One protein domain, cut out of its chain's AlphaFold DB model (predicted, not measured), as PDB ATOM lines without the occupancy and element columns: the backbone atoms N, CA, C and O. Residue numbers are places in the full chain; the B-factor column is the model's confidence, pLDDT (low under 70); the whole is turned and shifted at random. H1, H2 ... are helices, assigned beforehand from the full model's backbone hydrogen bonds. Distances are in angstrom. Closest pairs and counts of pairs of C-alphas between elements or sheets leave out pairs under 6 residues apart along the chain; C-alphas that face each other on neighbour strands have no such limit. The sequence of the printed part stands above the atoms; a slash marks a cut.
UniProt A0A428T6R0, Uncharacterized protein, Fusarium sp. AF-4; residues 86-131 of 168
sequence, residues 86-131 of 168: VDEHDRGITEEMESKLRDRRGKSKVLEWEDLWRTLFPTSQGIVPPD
ATOM      1  N   VAL A  86     174.724 151.875 207.699       59.34
ATOM      2  CA  VAL A  86     174.579 150.960 206.570       59.34
ATOM      3  C   VAL A  86     173.681 149.832 207.052       59.34
ATOM      4  O   VAL A  86     174.118 148.993 207.853       59.34
ATOM      5  N   ASP A  87     172.420 149.857 206.636       64.56
ATOM      6  CA  ASP A  87     171.473 148.805 206.971       64.56
ATOM      7  C   ASP A  87     171.712 147.566 206.078       64.56
ATOM      8  O   ASP A  87     172.598 147.542 205.220       64.56
ATOM      9  N   GLU A  88     171.011 146.458 206.327       63.16
ATOM     10  CA  GLU A  88     171.209 145.222 205.550       63.16
ATOM     11  C   GLU A  88     170.823 145.356 204.063       63.16
ATOM     12  O   GLU A  88     171.291 144.572 203.243       63.16
ATOM     13  N   HIS A  89     170.023 146.360 203.711       66.38
ATOM     14  CA  HIS A  89     169.525 146.676 202.372       66.38
ATOM     15  C   HIS A  89     170.554 147.532 201.617       66.38
ATOM     16  O   HIS A  89     170.718 147.377 200.407       66.38
ATOM     17  N   ASP A  90     171.345 148.336 202.338       64.69
ATOM     18  CA  ASP A  90     172.518 149.037 201.791       64.69
ATOM     19  C   ASP A  90     173.662 148.074 201.411       64.69
ATOM     20  O   ASP A  90     174.580 148.437 200.673       64.69
ATOM     21  N   ARG A  91     173.623 146.821 201.893       70.62
ATOM     22  CA  ARG A  91     174.594 145.763 201.547       70.62
ATOM     23  C   ARG A  91     174.258 145.033 200.245       70.62
ATOM     24  O   ARG A  91     174.998 144.130 199.854       70.62
ATOM     25  N   GLY A  92     173.178 145.428 199.574       79.69
ATOM     26  CA  GLY A  92     172.735 144.868 198.303       79.69
ATOM     27  C   GLY A  92     171.462 144.033 198.423       79.69
ATOM     28  O   GLY A  92     170.736 144.082 199.412       79.69
ATOM     29  N   ILE A  93     171.171 143.267 197.369       84.31
ATOM     30  CA  ILE A  93     169.954 142.452 197.291       84.31
ATOM     31  C   ILE A  93     170.088 141.260 198.243       84.31
ATOM     32  O   ILE A  93     170.909 140.370 198.024       84.31
ATOM     33  N   THR A  94     169.257 141.225 199.283       86.19
ATOM     34  CA  THR A  94     169.197 140.092 200.216       86.19
ATOM     35  C   THR A  94     168.470 138.897 199.592       86.19
ATOM     36  O   THR A  94     167.660 139.048 198.676       86.19
ATOM     37  N   GLU A  95     168.704 137.687 200.104       85.94
ATOM     38  CA  GLU A  95     168.043 136.464 199.611       85.94
ATOM     39  C   GLU A  95     166.506 136.554 199.706       85.94
ATOM     40  O   GLU A  95     165.781 136.078 198.829       85.94
ATOM     41  N   GLU A  96     165.989 137.229 200.739       84.12
ATOM     42  CA  GLU A  96     164.555 137.477 200.896       84.12
ATOM     43  C   GLU A  96     164.013 138.400 199.795       84.12
ATOM     44  O   GLU A  96     162.970 138.104 199.198       84.12
ATOM     45  N   MET A  97     164.720 139.496 199.494       86.06
ATOM     46  CA  MET A  97     164.372 140.379 198.378       86.06
ATOM     47  C   MET A  97     164.407 139.614 197.061       86.06
ATOM     48  O   MET A  97     163.460 139.676 196.282       86.06
ATOM     49  N   GLU A  98     165.472 138.854 196.822       87.00
ATOM     50  CA  GLU A  98     165.663 138.086 195.598       87.00
ATOM     51  C   GLU A  98     164.539 137.055 195.399       87.00
ATOM     52  O   GLU A  98     164.018 136.880 194.295       87.00
ATOM     53  N   SER A  99     164.116 136.400 196.481       87.31
ATOM     54  CA  SER A  99     162.971 135.490 196.496       87.31
ATOM     55  C   SER A  99     161.666 136.205 196.121       87.31
ATOM     56  O   SER A  99     160.956 135.754 195.219       87.31
ATOM     57  N   LYS A 100     161.388 137.369 196.727       85.56
ATOM     58  CA  LYS A 100     160.205 138.196 196.421       85.56
ATOM     59  C   LYS A 100     160.193 138.696 194.975       85.56
ATOM     60  O   LYS A 100     159.147 138.674 194.333       85.56
ATOM     61  N   LEU A 101     161.349 139.095 194.446       86.62
ATOM     62  CA  LEU A 101     161.495 139.568 193.066       86.62
ATOM     63  C   LEU A 101     161.332 138.435 192.041       86.62
ATOM     64  O   LEU A 101     160.807 138.653 190.947       86.62
ATOM     65  N   ARG A 102     161.760 137.211 192.376       84.44
ATOM     66  CA  ARG A 102     161.603 136.039 191.501       84.44
ATOM     67  C   ARG A 102     160.207 135.438 191.526       84.44
ATOM     68  O   ARG A 102     159.809 134.817 190.533       84.44
ATOM     69  N   ASP A 103     159.469 135.576 192.622       81.88
ATOM     70  CA  ASP A 103     158.156 134.958 192.744       81.88
ATOM     71  C   ASP A 103     157.098 135.671 191.886       81.88
ATOM     72  O   ASP A 103     156.448 136.641 192.274       81.88
ATOM     73  N   ARG A 104     156.887 135.128 190.683       74.38
ATOM     74  CA  ARG A 104     155.871 135.598 189.730       74.38
ATOM     75  C   ARG A 104     154.471 135.036 189.995       74.38
ATOM     76  O   ARG A 104     153.522 135.455 189.330       74.38
ATOM     77  N   ARG A 105     154.320 134.046 190.885       70.31
ATOM     78  CA  ARG A 105     153.050 133.321 191.113       70.31
ATOM     79  C   ARG A 105     152.467 133.530 192.514       70.31
ATOM     80  O   ARG A 105     151.302 133.189 192.722       70.31
ATOM     81  N   GLY A 106     153.234 134.089 193.444       66.88
ATOM     82  CA  GLY A 106     152.805 134.382 194.805       66.88
ATOM     83  C   GLY A 106     151.853 135.570 194.941       66.88
ATOM     84  O   GLY A 106     151.670 136.391 194.042       66.88
ATOM     85  N   LYS A 107     151.244 135.669 196.131       67.06
ATOM     86  CA  LYS A 107     150.422 136.823 196.544       67.06
ATOM     87  C   LYS A 107     151.251 138.091 196.774       67.06
ATOM     88  O   LYS A 107     150.684 139.173 196.741       67.06
ATOM     89  N   SER A 108     152.557 137.952 196.996       66.19
ATOM     90  CA  SER A 108     153.522 139.036 197.218       66.19
ATOM     91  C   SER A 108     154.340 139.363 195.967       66.19
ATOM     92  O   SER A 108     155.508 139.725 196.074       66.19
ATOM     93  N   LYS A 109     153.766 139.161 194.777       78.75
ATOM     94  CA  LYS A 109     154.428 139.509 193.520       78.75
ATOM     95  C   LYS A 109     154.656 141.018 193.444       78.75
ATOM     96  O   LYS A 109     153.756 141.794 193.751       78.75
ATOM     97  N   VAL A 110     155.835 141.402 192.983       82.19
ATOM     98  CA  VAL A 110     156.174 142.793 192.687       82.19
ATOM     99  C   VAL A 110     155.657 143.110 191.285       82.19
ATOM    100  O   VAL A 110     156.200 142.604 190.304       82.19
ATOM    101  N   LEU A 111     154.560 143.864 191.191       81.75
ATOM    102  CA  LEU A 111     153.984 144.269 189.903       81.75
ATOM    103  C   LEU A 111     154.119 145.759 189.650       81.75
ATOM    104  O   LEU A 111     154.429 146.156 188.530       81.75
ATOM    105  N   GLU A 112     153.873 146.557 190.681       86.50
ATOM    106  CA  GLU A 112     153.900 148.003 190.575       86.50
ATOM    107  C   GLU A 112     155.261 148.541 191.029       86.50
ATOM    108  O   GLU A 112     155.975 147.920 191.823       86.50
ATOM    109  N   TRP A 113     155.621 149.730 190.540       86.94
ATOM    110  CA  TRP A 113     156.845 150.428 190.950       86.94
ATOM    111  C   TRP A 113     156.943 150.577 192.475       86.94
ATOM    112  O   TRP A 113     158.006 150.428 193.072       86.94
ATOM    113  N   GLU A 114     155.802 150.811 193.112       87.69
ATOM    114  CA  GLU A 114     155.665 150.954 194.556       87.69
ATOM    115  C   GLU A 114     156.057 149.672 195.300       87.69
ATOM    116  O   GLU A 114     156.774 149.740 196.300       87.69
ATOM    117  N   ASP A 115     155.652 148.506 194.789       87.31
ATOM    118  CA  ASP A 115     156.015 147.207 195.362       87.31
ATOM    119  C   ASP A 115     157.522 146.954 195.233       87.31
ATOM    120  O   ASP A 115     158.155 146.435 196.158       87.31
ATOM    121  N   LEU A 116     158.111 147.349 194.099       88.44
ATOM    122  CA  LEU A 116     159.544 147.212 193.845       88.44
ATOM    123  C   LEU A 116     160.336 148.092 194.809       88.44
ATOM    124  O   LEU A 116     161.227 147.605 195.504       88.44
ATOM    125  N   TRP A 117     159.965 149.370 194.899       88.50
ATOM    126  CA  TRP A 117     160.611 150.336 195.778       88.50
ATOM    127  C   TRP A 117     160.536 149.905 197.241       88.50
ATOM    128  O   TRP A 117     161.538 149.922 197.947       88.50
ATOM    129  N   ARG A 118     159.365 149.448 197.698       88.19
ATOM    130  CA  ARG A 118     159.170 148.942 199.066       88.19
ATOM    131  C   ARG A 118     159.960 147.670 199.352       88.19
ATOM    132  O   ARG A 118     160.319 147.440 200.502       88.19
ATOM    133  N   THR A 119     160.200 146.845 198.335       88.38
ATOM    134  CA  THR A 119     161.004 145.628 198.475       88.38
ATOM    135  C   THR A 119     162.482 145.963 198.628       88.38
ATOM    136  O   THR A 119     163.140 145.358 199.464       88.38
ATOM    137  N   LEU A 120     162.988 146.928 197.854       87.25
ATOM    138  CA  LEU A 120     164.399 147.327 197.872       87.25
ATOM    139  C   LEU A 120     164.735 148.268 199.037       87.25
ATOM    140  O   LEU A 120     165.779 148.121 199.663       87.25
ATOM    141  N   PHE A 121     163.835 149.194 199.359       86.44
ATOM    142  CA  PHE A 121     164.036 150.246 200.356       86.44
ATOM    143  C   PHE A 121     162.899 150.255 201.392       86.44
ATOM    144  O   PHE A 121     162.136 151.225 201.480       86.44
ATOM    145  N   PRO A 122     162.735 149.192 202.195       83.62
ATOM    146  CA  PRO A 122     161.621 149.088 203.138       83.62
ATOM    147  C   PRO A 122     161.677 150.133 204.259       83.62
ATOM    148  O   PRO A 122     160.637 150.477 204.821       83.62
ATOM    149  N   THR A 123     162.866 150.656 204.566       82.12
ATOM    150  CA  THR A 123     163.110 151.709 205.564       82.12
ATOM    151  C   THR A 123     162.883 153.122 205.017       82.12
ATOM    152  O   THR A 123     162.870 154.083 205.790       82.12
ATOM    153  N   SER A 124     162.656 153.275 203.706       82.19
ATOM    154  CA  SER A 124     162.426 154.585 203.094       82.19
ATOM    155  C   SER A 124     161.108 155.212 203.568       82.19
ATOM    156  O   SER A 124     160.053 154.576 203.613       82.19
ATOM    157  N   GLN A 125     161.159 156.500 203.923       80.81
ATOM    158  CA  GLN A 125     159.989 157.254 204.395       80.81
ATOM    159  C   GLN A 125     158.963 157.547 203.289       80.81
ATOM    160  O   GLN A 125     157.828 157.922 203.588       80.81
ATOM    161  N   GLY A 126     159.338 157.374 202.022       83.31
ATOM    162  CA  GLY A 126     158.494 157.661 200.872       83.31
ATOM    163  C   GLY A 126     158.912 156.869 199.640       83.31
ATOM    164  O   GLY A 126     160.017 156.335 199.571       83.31
ATOM    165  N   ILE A 127     157.999 156.803 198.675       83.12
ATOM    166  CA  ILE A 127     158.237 156.186 197.372       83.12
ATOM    167  C   ILE A 127     158.626 157.302 196.416       83.12
ATOM    168  O   ILE A 127     157.891 158.279 196.261       83.12
ATOM    169  N   VAL A 128     159.799 157.170 195.809       84.06
ATOM    170  CA  VAL A 128     160.265 158.113 194.794       84.06
ATOM    171  C   VAL A 128     159.485 157.860 193.499       84.06
ATOM    172  O   VAL A 128     159.275 156.697 193.159       84.06
ATOM    173  N   PRO A 129     159.023 158.893 192.776       82.06
ATOM    174  CA  PRO A 129     158.356 158.709 191.488       82.06
ATOM    175  C   PRO A 129     159.255 157.996 190.459       82.06
ATOM    176  O   PRO A 129     160.472 158.185 190.483       82.06
ATOM    177  N   PRO A 130     158.695 157.203 189.530       79.88
ATOM    178  CA  PRO A 130     159.485 156.481 188.526       79.88
ATOM    179  C   PRO A 130     160.176 157.408 187.510       79.88
ATOM    180  O   PRO A 130     161.124 156.999 186.847       79.88
ATOM    181  N   ASP A 131     159.714 158.650 187.385       82.75
ATOM    182  CA  ASP A 131     160.275 159.710 186.545       82.75
ATOM    183  C   ASP A 131     161.242 160.631 187.309       82.75
ATOM    184  O   ASP A 131     161.555 161.731 186.851       82.75
TER     185      ASP A 131
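Overview. This is residues 86 to 131 of the 168 residues of an uncharacterized protein of Fusarium sp. AF-4 (UniProt A0A428T6R0). There is little regular structure here: two short helices, H1 and H2, lie side by side as a helical hairpin, and the rest is loops. Residues 121 to 131 fold back past H2 on the side away from H1, and residues 86 to 94 lead into H1. The printed part has 46 residues, with 16 in the named helices, H1 then H2, and no named strand; the class is all helix. It is only just compact, close to loose, with a radius of gyration of the C-alphas of 10.9 A, and spans 30 by 25 by 15 A.

Along the chain. H1, residues 95 to 102, is 10.4 A long and begins at C-alpha 95 (168.043, 136.464, 199.611). H2, residues 113 to 120, is 10.7 A long and ends at C-alpha 120 (164.399, 147.327, 197.872).

Arrangement. H1 and H2 touch, and the closest C-alphas, those of Met 97 and Thr 119, are 6.2 A apart. They run opposite ways at a shallow tilt of 23 degrees, a hairpin. In H1 and H2 every O i to N i+4 pair is within hydrogen-bond range.

Size, cuts and confidence. The two C-alphas farthest apart, those of Val 86 and Arg 105, are 31.8 A apart. The printed part has no cut, and the link from H1 to H2 is short. The pLDDT is under 70 at residues 86 to 90 and 106 to 108.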